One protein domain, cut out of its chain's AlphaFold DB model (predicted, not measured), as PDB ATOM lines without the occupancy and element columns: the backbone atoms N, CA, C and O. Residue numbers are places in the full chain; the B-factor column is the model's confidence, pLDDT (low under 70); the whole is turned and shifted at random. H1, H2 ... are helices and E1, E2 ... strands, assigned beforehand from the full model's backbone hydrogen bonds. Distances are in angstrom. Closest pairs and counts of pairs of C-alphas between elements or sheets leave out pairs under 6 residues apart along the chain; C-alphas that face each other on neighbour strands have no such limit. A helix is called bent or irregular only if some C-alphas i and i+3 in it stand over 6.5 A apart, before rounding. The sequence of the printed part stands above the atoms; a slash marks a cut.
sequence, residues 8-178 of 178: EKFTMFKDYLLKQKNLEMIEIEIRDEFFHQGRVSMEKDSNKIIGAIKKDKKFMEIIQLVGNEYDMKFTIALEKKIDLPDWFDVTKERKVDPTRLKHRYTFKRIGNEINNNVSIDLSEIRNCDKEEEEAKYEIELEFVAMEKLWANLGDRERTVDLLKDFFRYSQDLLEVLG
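This is residues 8 to 178 of the 178 residues of the protein "Polynucleotide 5'-triphosphatase" of Naumovozyma dairenensis (strain ATCC 10597 / BCRC 20456 / CBS 421 / NBRC 0211 / NRRL Y-12639) (UniProt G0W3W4). Seven strands form one twisted sheet, curled like part of a barrel and folded back at E5, with E4, E3, E2 and E1 partly facing E6 and E7. The long helix H3 runs along the edge strand E7, H1 covers E5 and E6 on the outside of the curl, and short H2 leads to residues 151 to 157, which stick out. The printed part has 171 residues, with three named helices and seven named strands in the order H1 E1 E2 E3 E4 E5 E6 E7 H2 H3. The sheet, in the order E4 E3 E2 E1 E5 E6 E7, is antiparallel throughout; the class is mixed. The whole is compact, with a radius of gyration of the C-alphas of 17.8 A and spans of 50 by 42 by 31 A.

Begin at H1, residues 8 to 18, then find the meander E1, residues 23 to 35, E2, 39 to 43, E3, 49 to 63, and E4, 72 to 81, each strand the antiparallel neighbour of the one before. Look there for N 31 and O 42 at 2.8 A, N 41 and O 51 at 2.8 A, and N 54 and O 80 at 2.8 A, within hydrogen-bond range. A second meander is E5, residues 95 to 109, E6, 118 to 127, and E7, 133 to 141, with N 103 and O 124 at 2.8 A and N 121 and O 138 at 2.8 A. E1 and E5, one from each meander, are antiparallel neighbours, with N 28 and O 104 at 2.9 A, within hydrogen-bond range. In this folded sheet, bent back into two leaves, E4 E3 E2 E1 face E6 E7, with 15 pairs of C-alphas within 11 A and E5 as the hinge. H1 is on the sheet at a height of 9.2 A, over E5 and E6; its closest C-alphas to E6 are Lys 14 and Leu 122, 7.3 A. H2, residues 143 to 151, is not on the sheet. H3, residues 156 to 177, is on it, over E7; their closest C-alphas are Ile 139 and Ser 170, 7.1 A. H3 only just touches H1, with 3 pairs of C-alphas within 8 A, by residues 176 to 177 alone; the closest are Phe 13 and Leu 177, 6.4 A. H2 is close to H3 but not clearly touching; their closest C-alphas are Leu 149 and Thr 159, 5.7 A. In H1, H2 and H3 every O i to N i+4 pair is within hydrogen-bond range.

Find C-alpha 8 at (35.089, 35.711, 44.179), where H1 begins its 15.5 A. E1 measures 34.8 A and bends by 55 degrees at residue 29; E3, 35.3 A, bends by 72 degrees at residue 58; E5, 36.5 A, starts at C-alpha 95 (12.107, 25.211, 23.701) and bends by 66 degrees at residue 98. H3 runs 31.7 A to C-alpha 177 at (31.301, 31.829, 52.896).

The C-alphas of Gly 67 and Trp 87 are the two farthest apart, 53.3 A. The printed part has no cut, and the link from E4 to E5, 13 residues, is long. Mean pLDDT of the printed part is 84.5; look for values under 70 at residues 111 to 116, 131 and 143 to 155.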
ATOM      1  N   GLU A   8      33.988  35.738  43.215       90.00
ATOM      2  CA  GLU A   8      35.089  35.711  44.179       90.00
ATOM      3  C   GLU A   8      34.802  34.698  45.293       90.00
ATOM      4  O   GLU A   8      35.605  33.794  45.530       90.00
ATOM      5  N   LYS A   9      33.612  34.783  45.901       90.50
ATOM      6  CA  LYS A   9      33.168  33.863  46.954       90.50
ATOM      7  C   LYS A   9      33.056  32.433  46.441       90.50
ATOM      8  O   LYS A   9      33.486  31.510  47.123       90.50
ATOM      9  N   PHE A  10      32.572  32.252  45.212       91.62
ATOM     10  CA  PHE A  10      32.547  30.955  44.542       91.62
ATOM     11  C   PHE A  10      33.944  30.328  44.454       91.62
ATOM     12  O   PHE A  10      34.136  29.190  44.876       91.62
ATOM     13  N   THR A  11      34.923  31.076  43.937       91.19
ATOM     14  CA  THR A  11      36.306  30.593  43.786       91.19
ATOM     15  C   THR A  11      36.921  30.259  45.142       91.19
ATOM     16  O   THR A  11      37.412  29.149  45.336       91.19
ATOM     17  N   MET A  12      36.818  31.185  46.101       93.81
ATOM     18  CA  MET A  12      37.314  31.001  47.466       93.81
ATOM     19  C   MET A  12      36.735  29.736  48.111       93.81
ATOM     20  O   MET A  12      37.465  28.932  48.695       93.81
ATOM     21  N   PHE A  13      35.420  29.548  48.000       92.81
ATOM     22  CA  PHE A  13      34.727  28.442  48.638       92.81
ATOM     23  C   PHE A  13      35.015  27.103  47.946       92.81
ATOM     24  O   PHE A  13      35.245  26.100  48.620       92.81
ATOM     25  N   LYS A  14      35.132  27.084  46.611       93.00
ATOM     26  CA  LYS A  14      35.610  25.911  45.862       93.00
ATOM     27  C   LYS A  14      37.005  25.484  46.324       93.00
ATOM     28  O   LYS A  14      37.225  24.307  46.610       93.00
ATOM     29  N   ASP A  15      37.928  26.434  46.451       94.25
ATOM     30  CA  ASP A  15      39.298  26.169  46.899       94.25
ATOM     31  C   ASP A  15      39.347  25.666  48.348       94.25
ATOM     32  O   ASP A  15      40.192  24.836  48.693       94.25
ATOM     33  N   TYR A  16      38.443  26.148  49.206       94.50
ATOM     34  CA  TYR A  16      38.275  25.628  50.562       94.50
ATOM     35  C   TYR A  16      37.827  24.160  50.557       94.50
ATOM     36  O   TYR A  16      38.419  23.347  51.274       94.50
ATOM     37  N   LEU A  17      36.827  23.806  49.741       92.75
ATOM     38  CA  LEU A  17      36.308  22.437  49.646       92.75
ATOM     39  C   LEU A  17      37.341  21.465  49.064       92.75
ATOM     40  O   LEU A  17      37.498  20.365  49.585       92.75
ATOM     41  N   LEU A  18      38.114  21.886  48.058       93.75
ATOM     42  CA  LEU A  18      39.194  21.084  47.464       93.75
ATOM     43  C   LEU A  18      40.309  20.718  48.458       93.75
ATOM     44  O   LEU A  18      41.006  19.723  48.271       93.75
ATOM     45  N   LYS A  19      40.492  21.507  49.523       94.62
ATOM     46  CA  LYS A  19      41.477  21.228  50.583       94.62
ATOM     47  C   LYS A  19      40.966  20.233  51.631       94.62
ATOM     48  O   LYS A  19      41.760  19.760  52.448       94.62
ATOM     49  N   GLN A  20      39.670  19.911  51.634       90.31
ATOM     50  CA  GLN A  20      39.084  18.980  52.595       90.31
ATOM     51  C   GLN A  20      39.438  17.538  52.219       90.31
ATOM     52  O   GLN A  20      39.002  17.011  51.201       90.31
ATOM     53  N   LYS A  21      40.215  16.863  53.073       87.69
ATOM     54  CA  LYS A  21      40.706  15.493  52.813       87.69
ATOM     55  C   LYS A  21      39.612  14.422  52.803       87.69
ATOM     56  O   LYS A  21      39.863  13.300  52.381       87.69
ATOM     57  N   ASN A  22      38.440  14.742  53.334       86.62
ATOM     58  CA  ASN A  22      37.295  13.848  53.430       86.62
ATOM     59  C   ASN A  22      36.247  14.117  52.344       86.62
ATOM     60  O   ASN A  22      35.135  13.614  52.483       86.62
ATOM     61  N   LEU A  23      36.561  14.913  51.317       89.38
ATOM     62  CA  LEU A  23      35.671  15.168  50.187       89.38
ATOM     63  C   LEU A  23      36.257  14.597  48.892       89.38
ATOM     64  O   LEU A  23      37.442  14.750  48.610       89.38
ATOM     65  N   GLU A  24      35.401  13.971  48.093       91.56
ATOM     66  CA  GLU A  24      35.654  13.642  46.692       91.56
ATOM     67  C   GLU A  24      34.916  14.648  45.810       91.56
ATOM     68  O   GLU A  24      33.763  14.983  46.090       91.56
ATOM     69  N   MET A  25      35.567  15.123  44.748       94.12
ATOM     70  CA  MET A  25      34.974  16.053  43.790       94.12
ATOM     71  C   MET A  25      34.662  15.345  42.469       94.12
ATOM     72  O   MET A  25      35.529  14.704  41.880       94.12
ATOM     73  N   ILE A  26      33.445  15.549  41.970       92.31
ATOM     74  CA  ILE A  26      33.012  15.178  40.623       92.31
ATOM     75  C   ILE A  26      32.713  16.465  39.856       92.31
ATOM     76  O   ILE A  26      31.884  17.274  40.277       92.31
ATOM     77  N   GLU A  27      33.381  16.652  38.724       94.44
ATOM     78  CA  GLU A  27      33.196  17.801  37.840       94.44
ATOM     79  C   GLU A  27      32.432  17.380  36.584       94.44
ATOM     80  O   GLU A  27      32.731  16.350  35.979       94.44
ATOM     81  N   ILE A  28      31.431  18.171  36.193       92.25
ATOM     82  CA  ILE A  28      30.646  17.914  34.986       92.25
ATOM     83  C   ILE A  28      30.177  19.214  34.329       92.25
ATOM     84  O   ILE A  28      29.713  20.144  34.993       92.25
ATOM     85  N   GLU A  29      30.246  19.255  33.001       93.81
ATOM     86  CA  GLU A  29      29.637  20.303  32.187       93.81
ATOM     87  C   GLU A  29      28.343  19.791  31.545       93.81
ATOM     88  O   GLU A  29      28.331  18.802  30.807       93.81
ATOM     89  N   ILE A  30      27.238  20.477  31.827       94.25
ATOM     90  CA  ILE A  30      25.884  20.078  31.444       94.25
ATOM     91  C   ILE A  30      25.246  21.183  30.604       94.25
ATOM     92  O   ILE A  30      25.329  22.365  30.939       94.25
ATOM     93  N   ARG A  31      24.543  20.796  29.542       93.88
ATOM     94  CA  ARG A  31      23.592  21.646  28.830       93.88
ATOM     95  C   ARG A  31      22.171  21.248  29.213       93.88
ATOM     96  O   ARG A  31      21.717  20.155  28.883       93.88
ATOM     97  N   ASP A  32      21.475  22.150  29.890       94.06
ATOM     98  CA  ASP A  32      20.063  22.015  30.227       94.06
ATOM     99  C   ASP A  32      19.208  22.704  29.158       94.06
ATOM    100  O   ASP A  32      19.346  23.902  28.889       94.06
ATOM    101  N   GLU A  33      18.283  21.949  28.577       93.31
ATOM    102  CA  GLU A  33      17.257  22.455  27.673       93.31
ATOM    103  C   GLU A  33      15.867  22.231  28.259       93.31
ATOM    104  O   GLU A  33      15.581  21.207  28.883       93.31
ATOM    105  N   PHE A  34      15.000  23.221  28.083       92.44
ATOM    106  CA  PHE A  34      13.693  23.262  28.718       92.44
ATOM    107  C   PHE A  34      12.606  23.186  27.657       92.44
ATOM    108  O   PHE A  34      12.515  24.040  26.775       92.44
ATOM    109  N   PHE A  35      11.752  22.178  27.789       91.56
ATOM    110  CA  PHE A  35      10.616  21.895  26.923       91.56
ATOM    111  C   PHE A  35       9.327  21.884  27.747       91.56
ATOM    112  O   PHE A  35       9.352  21.869  28.979       91.56
ATOM    113  N   HIS A  36       8.174  21.844  27.079       87.88
ATOM    114  CA  HIS A  36       6.884  21.763  27.773       87.88
ATOM    115  C   HIS A  36       6.748  20.482  28.623       87.88
ATOM    116  O   HIS A  36       6.097  20.467  29.671       87.88
ATOM    117  N   GLN A  37       7.396  19.404  28.181       85.62
ATOM    118  CA  GLN A  37       7.436  18.105  28.838       85.62
ATOM    119  C   GLN A  37       8.285  18.155  30.121       85.62
ATOM    120  O   GLN A  37       7.927  17.517  31.113       85.62
ATOM    121  N   GLY A  38       9.352  18.961  30.132       92.00
ATOM    122  CA  GLY A  38      10.243  19.171  31.271       92.00
ATOM    123  C   GLY A  38      11.648  19.600  30.849       92.00
ATOM    124  O   GLY A  38      11.852  20.137  29.763       92.00
ATOM    125  N   ARG A  39      12.626  19.371  31.726       95.31
ATOM    126  CA  ARG A  39      14.040  19.668  31.489       95.31
ATOM    127  C   ARG A  39      14.759  18.423  30.986       95.31
ATOM    128  O   ARG A  39      14.684  17.377  31.630       95.31
ATOM    129  N   VAL A  40      15.516  18.569  29.908       94.88
ATOM    130  CA  VAL A  40      16.467  17.567  29.419       94.88
ATOM    131  C   VAL A  40      17.879  18.085  29.670       94.88
ATOM    132  O   VAL A  40      18.236  19.171  29.223       94.88
ATOM    133  N   SER A  41      18.665  17.308  30.403       95.00
ATOM    134  CA  SER A  41      20.061  17.580  30.736       95.00
ATOM    135  C   SER A  41      20.959  16.697  29.872       95.00
ATOM    136  O   SER A  41      20.784  15.476  29.834       95.00
ATOM    137  N   MET A  42      21.921  17.302  29.185       94.44
ATOM    138  CA  MET A  42      22.872  16.634  28.291       94.44
ATOM    139  C   MET A  42      24.305  16.974  28.681       94.44
ATOM    140  O   MET A  42      24.539  18.008  29.301       94.44
ATOM    141  N   GLU A  43      25.266  16.139  28.296       91.94
ATOM    142  CA  GLU A  43      26.672  16.556  28.315       91.94
ATOM    143  C   GLU A  43      26.836  17.779  27.394       91.94
ATOM    144  O   GLU A  43      26.141  17.922  26.390       91.94
ATOM    145  N   LYS A  44      27.704  18.726  27.748       87.19
ATOM    146  CA  LYS A  44      27.833  19.977  26.980       87.19
ATOM    147  C   LYS A  44      28.295  19.747  25.536       87.19
ATOM    148  O   LYS A  44      27.726  20.337  24.616       87.19
ATOM    149  N   ASP A  45      29.289  18.879  25.359       85.81
ATOM    150  CA  ASP A  45      29.952  18.649  24.068       85.81
ATOM    151  C   ASP A  45      29.386  17.448  23.300       85.81
ATOM    152  O   ASP A  45      29.685  17.260  22.120       85.81
ATOM    153  N   SER A  46      28.547  16.633  23.943       81.25
ATOM    154  CA  SER A  46      27.902  15.485  23.315       81.25
ATOM    155  C   SER A  46      26.386  15.617  23.454       81.25
ATOM    156  O   SER A  46      25.870  15.950  24.511       81.25
ATOM    157  N   ASN A  47      25.609  15.309  22.412       81.69
ATOM    158  CA  ASN A  47      24.139  15.258  22.535       81.69
ATOM    159  C   ASN A  47      23.659  14.057  23.384       81.69
ATOM    160  O   ASN A  47      22.507  13.636  23.285       81.69
ATOM    161  N   LYS A  48      24.541  13.467  24.200       89.38
ATOM    162  CA  LYS A  48      24.220  12.374  25.103       89.38
ATOM    163  C   LYS A  48      23.359  12.906  26.237       89.38
ATOM    164  O   LYS A  48      23.766  13.772  27.013       89.38
ATOM    165  N   ILE A  49      22.160  12.352  26.336       90.00
ATOM    166  CA  ILE A  49      21.208  12.676  27.390       90.00
ATOM    167  C   ILE A  49      21.695  12.044  28.696       90.00
ATOM    168  O   ILE A  49      21.865  10.830  28.785       90.00
ATOM    169  N   ILE A  50      21.904  12.885  29.708       90.50
ATOM    170  CA  ILE A  50      22.250  12.476  31.075       90.50
ATOM    171  C   ILE A  50      20.967  12.203  31.865       90.50
ATOM    172  O   ILE A  50      20.897  11.268  32.658       90.50
ATOM    173  N   GLY A  51      19.928  13.008  31.638       92.56
ATOM    174  CA  GLY A  51      18.647  12.834  32.306       92.56
ATOM    175  C   GLY A  51      17.548  13.705  31.719       92.56
ATOM    176  O   GLY A  51      17.803  14.758  31.142       92.56
ATOM    177  N   ALA A  52      16.308  13.268  31.897       94.56
ATOM    178  CA  ALA A  52      15.119  14.027  31.544       94.56
ATOM    179  C   ALA A  52      14.160  13.999  32.731       94.56
ATOM    180  O   ALA A  52      13.785  12.923  33.204       94.56
ATOM    181  N   ILE A  53      13.800  15.175  33.243       95.56
ATOM    182  CA  ILE A  53      12.968  15.294  34.438       95.56
ATOM    183  C   ILE A  53      11.921  16.397  34.320       95.56
ATOM    184  O   ILE A  53      12.122  17.429  33.679       95.56
ATOM    185  N   LYS A  54      10.819  16.226  35.044       94.38
ATOM    186  CA  LYS A  54       9.872  17.288  35.368       94.38
ATOM    187  C   LYS A  54      10.031  17.642  36.841       94.38
ATOM    188  O   LYS A  54       9.669  16.848  37.711       94.38
ATOM    189  N   LYS A  55      10.589  18.824  37.109       92.31
ATOM    190  CA  LYS A  55      10.795  19.337  38.467       92.31
ATOM    191  C   LYS A  55       9.556  20.085  38.950       92.31
ATOM    192  O   LYS A  55       9.098  21.016  38.296       92.31
ATOM    193  N   ASP A  56       9.049  19.693  40.109       92.50
ATOM    194  CA  ASP A  56       7.853  20.249  40.738       92.50
ATOM    195  C   ASP A  56       8.189  20.645  42.182       92.50
ATOM    196  O   ASP A  56       8.469  19.792  43.027       92.50
ATOM    197  N   LYS A  57       8.241  21.952  42.455       91.19
ATOM    198  CA  LYS A  57       8.587  22.479  43.782       91.19
ATOM    199  C   LYS A  57       7.382  22.330  44.704       91.19
ATOM    200  O   LYS A  57       6.336  22.918  44.450       91.19
ATOM    201  N   LYS A  58       7.543  21.565  45.782       93.06
ATOM    202  CA  LYS A  58       6.478  21.287  46.755       93.06
ATOM    203  C   LYS A  58       6.507  22.214  47.946       93.06
ATOM    204  O   LYS A  58       5.456  22.582  48.454       93.06
ATOM    205  N   PHE A  59       7.703  22.584  48.371       92.81
ATOM    206  CA  PHE A  59       7.899  23.448  49.516       92.81
ATOM    207  C   PHE A  59       9.118  24.330  49.293       92.81
ATOM    208  O   PHE A  59      10.095  23.910  48.665       92.81
ATOM    209  N   MET A  60       9.045  25.551  49.804       93.62
ATOM    210  CA  MET A  60      10.143  26.497  49.789       93.62
ATOM    211  C   MET A  60      10.017  27.413  50.999       93.62
ATOM    212  O   MET A  60       8.956  27.994  51.198       93.62
ATOM    213  N   GLU A  61      11.110  27.568  51.736       92.19
ATOM    214  CA  GLU A  61      11.205  28.461  52.891       92.19
ATOM    215  C   GLU A  61      12.477  29.292  52.780       92.19
ATOM    216  O   GLU A  61      13.507  28.788  52.318       92.19
ATOM    217  N   ILE A  62      12.409  30.558  53.187       90.62
ATOM    218  CA  ILE A  62      13.574  31.442  53.253       90.62
ATOM    219  C   ILE A  62      13.830  31.744  54.722       90.62
ATOM    220  O   ILE A  62      12.980  32.316  55.398       90.62
ATOM    221  N   ILE A  63      15.015  31.382  55.199       89.31
ATOM    222  CA  ILE A  63      15.479  31.715  56.539       89.31
ATOM    223  C   ILE A  63      16.396  32.922  56.413       89.31
ATOM    224  O   ILE A  63      17.476  32.824  55.830       89.31
ATOM    225  N   GLN A  64      15.942  34.049  56.957       89.88
ATOM    226  CA  GLN A  64      16.748  35.259  57.028       89.88
ATOM    227  C   GLN A  64      17.765  35.149  58.155       89.88
ATOM    228  O   GLN A  64      17.397  34.883  59.303       89.88
ATOM    229  N   LEU A  65      19.037  35.361  57.837       86.81
ATOM    230  CA  LEU A  65      20.135  35.156  58.779       86.81
ATOM    231  C   LEU A  65      20.766  36.491  59.142       86.81
ATOM    232  O   LEU A  65      21.764  36.917  58.567       86.81
ATOM    233  N   VAL A  66      20.164  37.161  60.125       84.81
ATOM    234  CA  VAL A  66      20.599  38.487  60.579       84.81
ATOM    235  C   VAL A  66      22.090  38.468  60.923       84.81
ATOM    236  O   VAL A  66      22.526  37.706  61.781       84.81
ATOM    237  N   GLY A  67      22.856  39.329  60.253       84.12
ATOM    238  CA  GLY A  67      24.302  39.456  60.443       84.12
ATOM    239  C   GLY A  67      25.163  38.612  59.500       84.12
ATOM    240  O   GLY A  67      26.375  38.781  59.539       84.12
ATOM    241  N   ASN A  68      24.570  37.767  58.650       84.00
ATOM    242  CA  ASN A  68      25.282  37.027  57.599       84.00
ATOM    243  C   ASN A  68      25.145  37.754  56.252       84.00
ATOM    244  O   ASN A  68      24.166  38.471  56.029       84.00
ATOM    245  N   GLU A  69      26.107  37.559  55.343       86.75
ATOM    246  CA  GLU A  69      26.045  38.121  53.982       86.75
ATOM    247  C   GLU A  69      24.936  37.453  53.145       86.75
ATOM    248  O   GLU A  69      24.364  38.079  52.249       86.75
ATOM    249  N   TYR A  70      24.602  36.196  53.461       87.62
ATOM    250  CA  TYR A  70      23.659  35.372  52.707       87.62
ATOM    251  C   TYR A  70      22.517  34.825  53.577       87.62
ATOM    252  O   TYR A  70      22.725  34.332  54.685       87.62
ATOM    253  N   ASP A  71      21.307  34.840  53.013       89.12
ATOM    254  CA  ASP A  71      20.147  34.113  53.537       89.12
ATOM    255  C   ASP A  71      20.142  32.658  53.040       89.12
ATOM    256  O   ASP A  71      20.654  32.341  51.962       89.12
ATOM    257  N   MET A  72      19.476  31.764  53.775       87.75
ATOM    258  CA  MET A  72      19.287  30.377  53.342       87.75
ATOM    259  C   MET A  72      17.912  30.167  52.712       87.75
ATOM    260  O   MET A  72      16.889  30.575  53.259       87.75
ATOM    261  N   LYS A  73      17.866  29.443  51.588       90.00
ATOM    262  CA  LYS A  73      16.611  28.990  50.976       90.00
ATOM    263  C   LYS A  73      16.511  27.470  50.987       90.00
ATOM    264  O   LYS A  73      17.185  26.799  50.210       90.00
ATOM    265  N   PHE A  74      15.581  26.940  51.770       88.44
ATOM    266  CA  PHE A  74      15.252  25.518  51.777       88.44
ATOM    267  C   PHE A  74      14.223  25.216  50.699       88.44
ATOM    268  O   PHE A  74      13.298  25.992  50.462       88.44
ATOM    269  N   THR A  75      14.389  24.106  49.986       90.12
ATOM    270  CA  THR A  75      13.455  23.683  48.939       90.12
ATOM    271  C   THR A  75      13.262  22.177  49.003       90.12
ATOM    272  O   THR A  75      14.235  21.434  49.023       90.12
ATOM    273  N   ILE A  76      12.007  21.731  48.961       88.69
ATOM    274  CA  ILE A  76      11.657  20.335  48.685       88.69
ATOM    275  C   ILE A  76      11.037  20.303  47.295       88.69
ATOM    276  O   ILE A  76      10.044  20.990  47.022       88.69
ATOM    277  N   ALA A  77      11.623  19.516  46.401       90.50
ATOM    278  CA  ALA A  77      11.145  19.349  45.039       90.50
ATOM    279  C   ALA A  77      10.990  17.868  44.702       90.50
ATOM    280  O   ALA A  77      11.766  17.034  45.155       90.50
ATOM    281  N   LEU A  78       9.992  17.559  43.879       89.38
ATOM    282  CA  LEU A  78       9.875  16.260  43.232       89.38
ATOM    283  C   LEU A  78      10.496  16.352  41.844       89.38
ATOM    284  O   LEU A  78      10.115  17.211  41.048       89.38
ATOM    285  N   GLU A  79      11.421  15.449  41.549       90.19
ATOM    286  CA  GLU A  79      12.032  15.312  40.232       90.19
ATOM    287  C   GLU A  79      11.508  14.030  39.585       90.19
ATOM    288  O   GLU A  79      12.003  12.932  39.823       90.19
ATOM    289  N   LYS A  80      10.436  14.157  38.797       92.19
ATOM    290  CA  LYS A  80       9.850  13.005  38.103       92.19
ATOM    291  C   LYS A  80      10.648  12.727  36.842       92.19
ATOM    292  O   LYS A  80      10.722  13.607  35.987       92.19
ATOM    293  N   LYS A  81      11.198  11.520  36.704       93.00
ATOM    294  CA  LYS A  81      11.810  11.080  35.448       93.00
ATOM    295  C   LYS A  81      10.780  11.149  34.319       93.00
ATOM    296  O   LYS A  81       9.615  10.803  34.516       93.00
ATOM    297  N   ILE A  82      11.213  11.631  33.162       92.50
ATOM    298  CA  ILE A  82      10.429  11.632  31.932       92.50
ATOM    299  C   ILE A  82      11.006  10.552  31.032       92.50
ATOM    300  O   ILE A  82      12.203  10.566  30.744       92.50
ATOM    301  N   ASP A  83      10.149   9.653  30.566       89.12
ATOM    302  CA  ASP A  83      10.500   8.758  29.474       89.12
ATOM    303  C   ASP A  83      10.354   9.536  28.168       89.12
ATOM    304  O   ASP A  83       9.257   9.940  27.773       89.12
ATOM    305  N   LEU A  84      11.494   9.830  27.545       87.56
ATOM    306  CA  LEU A  84      11.520  10.463  26.236       87.56
ATOM    307  C   LEU A  84      11.183   9.395  25.190       87.56
ATOM    308  O   LEU A  84      11.817   8.339  25.196       87.56
ATOM    309  N   PRO A  85      10.193   9.627  24.317       84.75
ATOM    310  CA  PRO A  85       9.871   8.670  23.269       84.75
ATOM    311  C   PRO A  85      11.029   8.541  22.271       84.75
ATOM    312  O   PRO A  85      11.771   9.495  22.066       84.75
ATOM    313  N   ASP A  86      11.140   7.399  21.588       85.25
ATOM    314  CA  ASP A  86      12.247   7.116  20.649       85.25
ATOM    315  C   ASP A  86      12.373   8.136  19.504       85.25
ATOM    316  O   ASP A  86      13.440   8.311  18.920       85.25
ATOM    317  N   TRP A  87      11.274   8.815  19.168       84.25
ATOM    318  CA  TRP A  87      11.232   9.860  18.147       84.25
ATOM    319  C   TRP A  87      11.631  11.250  18.663       84.25
ATOM    320  O   TRP A  87      11.702  12.185  17.865       84.25
ATOM    321  N   PHE A  88      11.857  11.414  19.971       86.62
ATOM    322  CA  PHE A  88      12.190  12.698  20.577       86.62
ATOM    323  C   PHE A  88      13.570  13.164  20.118       86.62
ATOM    324  O   PHE A  88      14.597  12.572  20.449       86.62
ATOM    325  N   ASP A  89      13.587  14.269  19.383       86.94
ATOM    326  CA  ASP A  89      14.803  14.900  18.895       86.94
ATOM    327  C   ASP A  89      14.902  16.308  19.475       86.94
ATOM    328  O   ASP A  89      14.217  17.232  19.038       86.94
ATOM    329  N   VAL A  90      15.804  16.465  20.446       85.19
ATOM    330  CA  VAL A  90      16.118  17.727  21.135       85.19
ATOM    331  C   VAL A  90      16.292  18.895  20.153       85.19
ATOM    332  O   VAL A  90      15.908  20.020  20.458       85.19
ATOM    333  N   THR A  91      16.834  18.644  18.955       84.12
ATOM    334  CA  THR A  91      17.100  19.689  17.952       84.12
ATOM    335  C   THR A  91      15.850  20.182  17.218       84.12
ATOM    336  O   THR A  91      15.877  21.263  16.629       84.12
ATOM    337  N   LYS A  92      14.759  19.409  17.246       86.69
ATOM    338  CA  LYS A  92      13.495  19.701  16.549       86.69
ATOM    339  C   LYS A  92      12.391  20.183  17.486       86.69
ATOM    340  O   LYS A  92      11.402  20.752  17.025       86.69
ATOM    341  N   GLU A  93      12.544  19.947  18.782       88.00
ATOM    342  CA  GLU A  93      11.539  20.268  19.788       88.00
ATOM    343  C   GLU A  93      11.523  21.758  20.142       88.00
ATOM    344  O   GLU A  93      12.548  22.444  20.193       88.00
ATOM    345  N   ARG A  94      10.325  22.282  20.418       87.62
ATOM    346  CA  ARG A  94      10.161  23.694  20.773       87.62
ATOM    347  C   ARG A  94      10.588  23.935  22.221       87.62
ATOM    348  O   ARG A  94       9.932  23.477  23.157       87.62
ATOM    349  N   LYS A  95      11.632  24.743  22.394       90.00
ATOM    350  CA  LYS A  95      12.107  25.211  23.701       90.00
ATOM    351  C   LYS A  95      11.125  26.212  24.323       90.00
ATOM    352  O   LYS A  95      10.531  27.025  23.610       90.00
ATOM    353  N   VAL A  96      10.944  26.138  25.643       89.25
ATOM    354  CA  VAL A  96      10.048  27.028  26.415       89.25
ATOM    355  C   VAL A  96      10.793  28.017  27.305       89.25
ATOM    356  O   VAL A  96      10.254  29.078  27.594       89.25
ATOM    357  N   ASP A  97      12.021  27.686  27.700       85.12
ATOM    358  CA  ASP A  97      12.923  28.550  28.460       85.12
ATOM    359  C   ASP A  97      14.306  28.562  27.786       85.12
ATOM    360  O   ASP A  97      14.626  27.626  27.037       85.12
ATOM    361  N   PRO A  98      15.140  29.583  28.063       84.69
ATOM    362  CA  PRO A  98      16.494  29.659  27.538       84.69
ATOM    363  C   PRO A  98      17.328  28.419  27.846       84.69
ATOM    364  O   PRO A  98      17.256  27.858  28.946       84.69
ATOM    365  N   THR A  99      18.180  28.030  26.897       88.94
ATOM    366  CA  THR A  99      19.179  26.985  27.146       88.94
ATOM    367  C   THR A  99      20.145  27.453  28.233       88.94
ATOM    368  O   THR A  99      20.598  28.598  28.223       88.94
ATOM    369  N   ARG A 100      20.476  26.563  29.172       91.75
ATOM    370  CA  ARG A 100      21.446  26.829  30.237       91.75
ATOM    371  C   ARG A 100      22.666  25.951  30.067       91.75
ATOM    372  O   ARG A 100      22.544  24.737  29.941       91.75
ATOM    373  N   LEU A 101      23.840  26.558  30.118       92.25
ATOM    374  CA  LEU A 101      25.098  25.846  30.283       92.25
ATOM    375  C   LEU A 101      25.472  25.902  31.753       92.25
ATOM    376  O   LEU A 101      25.498  26.980  32.342       92.25
ATOM    377  N   LYS A 102      25.709  24.738  32.344       92.69
ATOM    378  CA  LYS A 102      26.008  24.575  33.758       92.69
ATOM    379  C   LYS A 102      27.347  23.870  33.903       92.69
ATOM    380  O   LYS A 102      27.480  22.723  33.489       92.69
ATOM    381  N   HIS A 103      28.304  24.527  34.541       94.00
ATOM    382  CA  HIS A 103      29.537  23.905  35.004       94.00
ATOM    383  C   HIS A 103      29.375  23.590  36.487       94.00
ATOM    384  O   HIS A 103      29.190  24.502  37.290       94.00
ATOM    385  N   ARG A 104      29.335  22.303  36.846       94.06
ATOM    386  CA  ARG A 104      29.042  21.849  38.209       94.06
ATOM    387  C   ARG A 104      30.225  21.103  38.818       94.06
ATOM    388  O   ARG A 104      30.745  20.171  38.212       94.06
ATOM    389  N   TYR A 105      30.533  21.448  40.061       94.12
ATOM    390  CA  TYR A 105      31.425  20.732  40.962       94.12
ATOM    391  C   TYR A 105      30.592  20.151  42.105       94.12
ATOM    392  O   TYR A 105      30.028  20.896  42.904       94.12
ATOM    393  N   THR A 106      30.477  18.830  42.152       92.62
ATOM    394  CA  THR A 106      29.789  18.096  43.220       92.62
ATOM    395  C   THR A 106      30.831  17.570  44.193       92.62
ATOM    396  O   THR A 106      31.697  16.799  43.788       92.62
ATOM    397  N   PHE A 107      30.751  17.947  45.463       91.31
ATOM    398  CA  PHE A 107      31.599  17.419  46.524       91.31
ATOM    399  C   PHE A 107      30.794  16.453  47.385       91.31
ATOM    400  O   PHE A 107      29.735  16.811  47.906       91.31
ATOM    401  N   LYS A 108      31.304  15.235  47.554       88.25
ATOM    402  CA  LYS A 108      30.701  14.203  48.400       88.25
ATOM    403  C   LYS A 108      31.652  13.823  49.515       88.25
ATOM    404  O   LYS A 108      32.855  13.721  49.298       88.25
ATOM    405  N   ARG A 109      31.122  13.599  50.714       82.25
ATOM    406  CA  ARG A 109      31.932  13.100  51.827       82.25
ATOM    407  C   ARG A 109      32.335  11.647  51.589       82.25
ATOM    408  O   ARG A 109      31.514  10.830  51.193       82.25
ATOM    409  N   ILE A 110      33.591  11.341  51.889       75.88
ATOM    410  CA  ILE A 110      34.165   9.997  51.872       75.88
ATOM    411  C   ILE A 110      34.103   9.450  53.309       75.88
ATOM    412  O   ILE A 110      34.725  10.014  54.214       75.88
ATOM    413  N   GLY A 111      33.345   8.374  53.554       68.75
ATOM    414  CA  GLY A 111      33.260   7.740  54.878       68.75
ATOM    415  C   GLY A 111      32.131   6.708  55.036       68.75
ATOM    416  O   GLY A 111      31.664   6.127  54.059       68.75
ATOM    417  N   ASN A 112      31.707   6.455  56.286       55.47
ATOM    418  CA  ASN A 112      30.610   5.526  56.614       55.47
ATOM    419  C   ASN A 112      29.272   5.951  55.975       55.47
ATOM    420  O   ASN A 112      29.031   7.139  55.786       55.47
ATOM    421  N   GLU A 113      28.361   4.998  55.736       54.84
ATOM    422  CA  GLU A 113      27.117   5.186  54.955       54.84
ATOM    423  C   GLU A 113      26.223   6.375  55.350       54.84
ATOM    424  O   GLU A 113      25.484   6.878  54.507       54.84
ATOM    425  N   ILE A 114      26.240   6.821  56.611       51.00
ATOM    426  CA  ILE A 114      25.453   7.990  57.046       51.00
ATOM    427  C   ILE A 114      26.075   9.294  56.520       51.00
ATOM    428  O   ILE A 114      25.346  10.209  56.145       51.00
ATOM    429  N   ASN A 115      27.405   9.350  56.411       51.88
ATOM    430  CA  ASN A 115      28.158  10.524  55.970       51.88
ATOM    431  C   ASN A 115      28.085  10.753  54.454       51.88
ATOM    432  O   ASN A 115      28.289  11.883  54.025       51.88
ATOM    433  N   ASN A 116      27.742   9.734  53.658       60.56
ATOM    434  CA  ASN A 116      27.679   9.811  52.188       60.56
ATOM    435  C   ASN A 116      26.388  10.467  51.657       60.56
ATOM    436  O   ASN A 116      26.152  10.492  50.458       60.56
ATOM    437  N   ASN A 117      25.538  10.970  52.550       70.94
ATOM    438  CA  ASN A 117      24.164  11.367  52.251       70.94
ATOM    439  C   ASN A 117      23.971  12.866  52.015       70.94
ATOM    440  O   ASN A 117      22.843  13.304  51.802       70.94
ATOM    441  N   VAL A 118      25.040  13.655  52.103       79.06
ATOM    442  CA  VAL A 118      25.015  15.092  51.827       79.06
ATOM    443  C   VAL A 118      26.013  15.377  50.719       79.06
ATOM    444  O   VAL A 118      27.194  15.040  50.847       79.06
ATOM    445  N   SER A 119      25.540  16.019  49.658       87.06
ATOM    446  CA  SER A 119      26.380  16.569  48.604       87.06
ATOM    447  C   SER A 119      26.387  18.091  48.665       87.06
ATOM    448  O   SER A 119      25.427  18.739  49.085       87.06
ATOM    449  N   ILE A 120      27.508  18.660  48.245       89.19
ATOM    450  CA  ILE A 120      27.672  20.092  48.040       89.19
ATOM    451  C   ILE A 120      27.845  20.327  46.549       89.19
ATOM    452  O   ILE A 120      28.824  19.872  45.962       89.19
ATOM    453  N   ASP A 121      26.938  21.091  45.962       91.19
ATOM    454  CA  ASP A 121      26.966  21.442  44.555       91.19
ATOM    455  C   ASP A 121      27.352  22.914  44.393       91.19
ATOM    456  O   ASP A 121      26.617  23.830  44.764       91.19
ATOM    457  N   LEU A 122      28.500  23.152  43.765       92.00
ATOM    458  CA  LEU A 122      28.895  24.463  43.262       92.00
ATOM    459  C   LEU A 122      28.663  24.516  41.765       92.00
ATOM    460  O   LEU A 122      29.077  23.622  41.033       92.00
ATOM    461  N   SER A 123      27.954  25.539  41.300       92.31
ATOM    462  CA  SER A 123      27.570  25.663  39.899       92.31
ATOM    463  C   SER A 123      27.787  27.058  39.333       92.31
ATOM    464  O   SER A 123      27.248  28.021  39.868       92.31
ATOM    465  N   GLU A 124      28.459  27.152  38.192       91.19
ATOM    466  CA  GLU A 124      28.396  28.326  37.317       91.19
ATOM    467  C   GLU A 124      27.355  28.056  36.225       91.19
ATOM    468  O   GLU A 124      27.350  26.990  35.606       91.19
ATOM    469  N   ILE A 125      26.422  28.983  36.026       90.12
ATOM    470  CA  ILE A 125      25.303  28.842  35.095       90.12
ATOM    471  C   ILE A 125      25.296  30.036  34.150       90.12
ATOM    472  O   ILE A 125      25.143  31.174  34.580       90.12
ATOM    473  N   ARG A 126      25.375  29.763  32.851       88.62
ATOM    474  CA  ARG A 126      25.191  30.754  31.792       88.62
ATOM    475  C   ARG A 126      23.891  30.477  31.056       88.62
ATOM    476  O   ARG A 126      23.699  29.376  30.536       88.62
ATOM    477  N   ASN A 127      23.004  31.463  30.983       86.00
ATOM    478  CA  ASN A 127      21.849  31.391  30.089       86.00
ATOM    479  C   ASN A 127      22.333  31.740  28.667       86.00
ATOM    480  O   ASN A 127      23.011  32.735  28.489       86.00
ATOM    481  N   CYS A 128      22.054  30.933  27.644       81.44
ATOM    482  CA  CYS A 128      22.583  31.191  26.295       81.44
ATOM    483  C   CYS A 128      21.901  32.373  25.593       81.44
ATOM    484  O   CYS A 128      22.535  33.049  24.790       81.44
ATOM    485  N   ASP A 129      20.624  32.615  25.899       74.62
ATOM    486  CA  ASP A 129      19.807  33.648  25.242       74.62
ATOM    487  C   ASP A 129      19.752  34.963  26.038       74.62
ATOM    488  O   ASP A 129      19.084  35.916  25.641       74.62
ATOM    489  N   LYS A 130      20.429  35.009  27.188       73.88
ATOM    490  CA  LYS A 130      20.569  36.196  28.031       73.88
ATOM    491  C   LYS A 130      22.046  36.364  28.343       73.88
ATOM    492  O   LYS A 130      22.674  35.386  28.717       73.88
ATOM    493  N   GLU A 131      22.606  37.565  28.267       68.50
ATOM    494  CA  GLU A 131      23.989  37.833  28.711       68.50
ATOM    495  C   GLU A 131      24.117  37.806  30.255       68.50
ATOM    496  O   GLU A 131      24.751  38.656  30.868       68.50
ATOM    497  N   GLU A 132      23.463  36.841  30.906       73.88
ATOM    498  CA  GLU A 132      23.401  36.667  32.354       73.88
ATOM    499  C   GLU A 132      24.182  35.405  32.747       73.88
ATOM    500  O   GLU A 132      23.837  34.283  32.349       73.88
ATOM    501  N   GLU A 133      25.218  35.600  33.565       76.12
ATOM    502  CA  GLU A 133      25.957  34.543  34.256       76.12
ATOM    503  C   GLU A 133      25.610  34.563  35.750       76.12
ATOM    504  O   GLU A 133      25.611  35.609  36.398       76.12
ATOM    505  N   GLU A 134      25.312  33.392  36.308       81.25
ATOM    506  CA  GLU A 134      24.963  33.203  37.714       81.25
ATOM    507  C   GLU A 134      25.898  32.162  38.339       81.25
ATOM    508  O   GLU A 134      26.022  31.049  37.829       81.25
ATOM    509  N   ALA A 135      26.504  32.479  39.482       73.44
ATOM    510  CA  ALA A 135      27.203  31.499  40.312       73.44
ATOM    511  C   ALA A 135      26.308  31.091  41.485       73.44
ATOM    512  O   ALA A 135      25.731  31.944  42.160       73.44
ATOM    513  N   LYS A 136      26.165  29.785  41.724       80.12
ATOM    514  CA  LYS A 136      25.285  29.213  42.749       80.12
ATOM    515  C   LYS A 136      26.013  28.203  43.611       80.12
ATOM    516  O   LYS A 136      26.889  27.476  43.144       80.12
ATOM    517  N   TYR A 137      25.552  28.129  44.847       75.75
ATOM    518  CA  TYR A 137      25.906  27.111  45.812       75.75
ATOM    519  C   TYR A 137      24.628  26.459  46.336       75.75
ATOM    520  O   TYR A 137      23.669  27.154  46.678       75.75
ATOM    521  N   GLU A 138      24.612  25.131  46.355       80.56
ATOM    522  CA  GLU A 138      23.516  24.313  46.858       80.56
ATOM    523  C   GLU A 138      24.093  23.207  47.758       80.56
ATOM    524  O   GLU A 138      25.132  22.621  47.458       80.56
ATOM    525  N   ILE A 139      23.416  22.918  48.871       76.19
ATOM    526  CA  ILE A 139      23.666  21.724  49.686       76.19
ATOM    527  C   ILE A 139      22.444  20.837  49.529       76.19
ATOM    528  O   ILE A 139      21.315  21.295  49.724       76.19
ATOM    529  N   GLU A 140      22.665  19.578  49.187       80.75
ATOM    530  CA  GLU A 140      21.596  18.631  48.916       80.75
ATOM    531  C   GLU A 140      21.734  17.399  49.811       80.75
ATOM    532  O   GLU A 140      22.818  16.844  49.989       80.75
ATOM    533  N   LEU A 141      20.614  16.979  50.401       72.25
ATOM    534  CA  LEU A 141      20.485  15.657  51.004       72.25
ATOM    535  C   LEU A 141      20.139  14.668  49.896       72.25
ATOM    536  O   LEU A 141      19.114  14.824  49.230       72.25
ATOM    537  N   GLU A 142      20.964  13.640  49.718       73.06
ATOM    538  CA  GLU A 142      20.726  12.630  48.696       73.06
ATOM    539  C   GLU A 142      19.386  11.917  48.929       73.06
ATOM    540  O   GLU A 142      19.009  11.577  50.055       73.06
ATOM    541  N   PHE A 143      18.668  11.633  47.841       66.12
ATOM    542  CA  PHE A 143      17.353  10.991  47.897       66.12
ATOM    543  C   PHE A 143      17.375   9.649  48.645       66.12
ATOM    544  O   PHE A 143      16.476   9.375  49.436       66.12
ATOM    545  N   VAL A 144      18.440   8.855  48.487       64.88
ATOM    546  CA  VAL A 144      18.620   7.575  49.196       64.88
ATOM    547  C   VAL A 144      18.653   7.769  50.717       64.88
ATOM    548  O   VAL A 144      18.150   6.931  51.467       64.88
ATOM    549  N   ALA A 145      19.196   8.889  51.194       65.75
ATOM    550  CA  ALA A 145      19.183   9.237  52.609       65.75
ATOM    551  C   ALA A 145      17.765   9.532  53.094       65.75
ATOM    552  O   ALA A 145      17.339   9.026  54.131       65.75
ATOM    553  N   MET A 146      17.018  10.307  52.305       68.88
ATOM    554  CA  MET A 146      15.626  10.646  52.589       68.88
ATOM    555  C   MET A 146      14.718   9.412  52.560       68.88
ATOM    556  O   MET A 146      13.861   9.280  53.429       68.88
ATOM    557  N   GLU A 147      14.926   8.473  51.634       67.62
ATOM    558  CA  GLU A 147      14.207   7.193  51.605       67.62
ATOM    559  C   GLU A 147      14.521   6.334  52.832       67.62
ATOM    560  O   GLU A 147      13.601   5.806  53.461       67.62
ATOM    561  N   LYS A 148      15.800   6.236  53.226       65.00
ATOM    562  CA  LYS A 148      16.205   5.539  54.459       65.00
ATOM    563  C   LYS A 148      15.565   6.173  55.698       65.00
ATOM    564  O   LYS A 148      15.188   5.440  56.611       65.00
ATOM    565  N   LEU A 149      15.412   7.497  55.741       65.38
ATOM    566  CA  LEU A 149      14.684   8.178  56.813       65.38
ATOM    567  C   LEU A 149      13.191   7.853  56.788       65.38
ATOM    568  O   LEU A 149      12.617   7.507  57.816       65.38
ATOM    569  N   TRP A 150      12.569   7.912  55.609       67.12
ATOM    570  CA  TRP A 150      11.138   7.658  55.455       67.12
ATOM    571  C   TRP A 150      10.762   6.221  55.826       67.12
ATOM    572  O   TRP A 150       9.765   5.989  56.508       67.12
ATOM    573  N   ALA A 151      11.593   5.256  55.431       67.75
ATOM    574  CA  ALA A 151      11.427   3.849  55.780       67.75
ATOM    575  C   ALA A 151      11.565   3.590  57.292       67.75
ATOM    576  O   ALA A 151      10.986   2.635  57.804       67.75
ATOM    577  N   ASN A 152      12.289   4.455  58.008       61.41
ATOM    578  CA  ASN A 152      12.526   4.366  59.447       61.41
ATOM    579  C   ASN A 152      11.795   5.463  60.235       61.41
ATOM    580  O   ASN A 152      12.237   5.818  61.319       61.41
ATOM    581  N   LEU A 153      10.660   5.987  59.749       59.53
ATOM    582  CA  LEU A 153       9.872   7.012  60.460       59.53
ATOM    583  C   LEU A 153       9.431   6.605  61.883       59.53
ATOM    584  O   LEU A 153       9.067   7.468  62.679       59.53
ATOM    585  N   GLY A 154       9.478   5.308  62.216       59.47
ATOM    586  CA  GLY A 154       9.304   4.810  63.586       59.47
ATOM    587  C   GLY A 154      10.469   5.139  64.533       59.47
ATOM    588  O   GLY A 154      10.272   5.172  65.744       59.47
ATOM    589  N   ASP A 155      11.650   5.440  63.993       69.31
ATOM    590  CA  ASP A 155      12.843   5.923  64.691       69.31
ATOM    591  C   ASP A 155      13.013   7.433  64.439       69.31
ATOM    592  O   ASP A 155      13.776   7.921  63.593       69.31
ATOM    593  N   ARG A 156      12.210   8.197  65.182       70.38
ATOM    594  CA  ARG A 156      12.187   9.662  65.128       70.38
ATOM    595  C   ARG A 156      13.536  10.279  65.501       70.38
ATOM    596  O   ARG A 156      13.867  11.339  64.975       70.38
ATOM    597  N   GLU A 157      14.287   9.647  66.399       76.25
ATOM    598  CA  GLU A 157      15.560  10.161  66.908       76.25
ATOM    599  C   GLU A 157      16.596  10.231  65.785       76.25
ATOM    600  O   GLU A 157      17.109  11.309  65.485       76.25
ATOM    601  N   ARG A 158      16.762   9.135  65.036       71.44
ATOM    602  CA  ARG A 158      17.685   9.080  63.897       71.44
ATOM    603  C   ARG A 158      17.348  10.079  62.785       71.44
ATOM    604  O   ARG A 158      18.246  10.648  62.165       71.44
ATOM    605  N   THR A 159      16.058  10.304  62.532       74.62
ATOM    606  CA  THR A 159      15.595  11.294  61.542       74.62
ATOM    607  C   THR A 159      15.915  12.720  61.971       74.62
ATOM    608  O   THR A 159      16.392  13.523  61.169       74.62
ATOM    609  N   VAL A 160      15.679  13.034  63.244       78.94
ATOM    610  CA  VAL A 160      15.998  14.345  63.813       78.94
ATOM    611  C   VAL A 160      17.505  14.594  63.792       78.94
ATOM    612  O   VAL A 160      17.918  15.702  63.458       78.94
ATOM    613  N   ASP A 161      18.320  13.588  64.098       78.69
ATOM    614  CA  ASP A 161      19.774  13.744  64.127       78.69
ATOM    615  C   ASP A 161      20.371  13.971  62.736       78.69
ATOM    616  O   ASP A 161      21.204  14.865  62.587       78.69
ATOM    617  N   LEU A 162      19.880  13.288  61.691       77.38
ATOM    618  CA  LEU A 162      20.327  13.573  60.320       77.38
ATOM    619  C   LEU A 162      19.992  15.010  59.900       77.38
ATOM    620  O   LEU A 162      20.824  15.693  59.304       77.38
ATOM    621  N   LEU A 163      18.782  15.482  60.216       80.12
ATOM    622  CA  LEU A 163      18.389  16.858  59.913       80.12
ATOM    623  C   LEU A 163      19.255  17.859  60.682       80.12
ATOM    624  O   LEU A 163      19.734  18.819  60.084       80.12
ATOM    625  N   LYS A 164      19.507  17.632  61.978       83.38
ATOM    626  CA  LYS A 164      20.418  18.474  62.769       83.38
ATOM    627  C   LYS A 164      21.815  18.516  62.162       83.38
ATOM    628  O   LYS A 164      22.382  19.599  62.062       83.38
ATOM    629  N   ASP A 165      22.354  17.375  61.743       80.75
ATOM    630  CA  ASP A 165      23.666  17.304  61.104       80.75
ATOM    631  C   ASP A 165      23.697  18.056  59.774       80.75
ATOM    632  O   ASP A 165      24.649  18.792  59.514       80.75
ATOM    633  N   PHE A 166      22.641  17.938  58.968       84.00
ATOM    634  CA  PHE A 166      22.491  18.697  57.731       84.00
ATOM    635  C   PHE A 166      22.450  20.209  57.979       84.00
ATOM    636  O   PHE A 166      23.194  20.954  57.342       84.00
ATOM    637  N   PHE A 167      21.627  20.674  58.925       84.56
ATOM    638  CA  PHE A 167      21.530  22.098  59.258       84.56
ATOM    639  C   PHE A 167      22.826  22.637  59.865       84.56
ATOM    640  O   PHE A 167      23.279  23.701  59.457       84.56
ATOM    641  N   ARG A 168      23.451  21.893  60.786       85.62
ATOM    642  CA  ARG A 168      24.743  22.264  61.375       85.62
ATOM    643  C   ARG A 168      25.810  22.390  60.298       85.62
ATOM    644  O   ARG A 168      26.486  23.404  60.234       85.62
ATOM    645  N   TYR A 169      25.904  21.409  59.404       84.19
ATOM    646  CA  TYR A 169      26.878  21.475  58.323       84.19
ATOM    647  C   TYR A 169      26.593  22.626  57.353       84.19
ATOM    648  O   TYR A 169      27.521  23.270  56.878       84.19
ATOM    649  N   SER A 170      25.317  22.921  57.092       85.62
ATOM    650  CA  SER A 170      24.927  24.074  56.275       85.62
ATOM    651  C   SER A 170      25.360  25.395  56.905       85.62
ATOM    652  O   SER A 170      25.852  26.272  56.201       85.62
ATOM    653  N   GLN A 171      25.223  25.517  58.225       85.56
ATOM    654  CA  GLN A 171      25.672  26.684  58.971       85.56
ATOM    655  C   GLN A 171      27.202  26.810  58.966       85.56
ATOM    656  O   GLN A 171      27.706  27.877  58.632       85.56
ATOM    657  N   ASP A 172      27.934  25.726  59.245       86.88
ATOM    658  CA  ASP A 172      29.406  25.726  59.231       86.88
ATOM    659  C   ASP A 172      29.951  26.211  57.873       86.88
ATOM    660  O   ASP A 172      30.925  26.956  57.793       86.88
ATOM    661  N   LEU A 173      29.313  25.793  56.776       86.81
ATOM    662  CA  LEU A 173      29.703  26.193  55.424       86.81
ATOM    663  C   LEU A 173      29.322  27.639  55.097       86.81
ATOM    664  O   LEU A 173      30.070  28.314  54.389       86.81
ATOM    665  N   LEU A 174      28.194  28.119  55.618       87.00
ATOM    666  CA  LEU A 174      27.794  29.515  55.491       87.00
ATOM    667  C   LEU A 174      28.797  30.447  56.183       87.00
ATOM    668  O   LEU A 174      29.200  31.443  55.593       87.00
ATOM    669  N   GLU A 175      29.269  30.085  57.377       87.12
ATOM    670  CA  GLU A 175      30.280  30.854  58.119       87.12
ATOM    671  C   GLU A 175      31.609  30.966  57.352       87.12
ATOM    672  O   GLU A 175      32.283  31.993  57.405       87.12
ATOM    673  N   VAL A 176      31.982  29.932  56.589       87.12
ATOM    674  CA  VAL A 176      33.155  29.978  55.697       87.12
ATOM    675  C   VAL A 176      32.912  30.898  54.498       87.12
ATOM    676  O   VAL A 176      33.849  31.528  54.002       87.12
ATOM    677  N   LEU A 177      31.674  30.964  54.008       82.25
ATOM    678  CA  LEU A 177      31.301  31.829  52.896       82.25
ATOM    679  C   LEU A 177      31.286  33.313  53.306       82.25
ATOM    680  O   LEU A 177      31.621  34.156  52.470       82.25
ATOM    681  N   GLY A 178      31.007  33.621  54.576       71.62
ATOM    682  CA  GLY A 178      30.994  34.973  55.154       71.62
ATOM    683  C   GLY A 178      29.592  35.487  55.430       71.62
ATOM    684  O   GLY A 178      28.761  35.447  54.501       71.62
TER     685      GLY A 178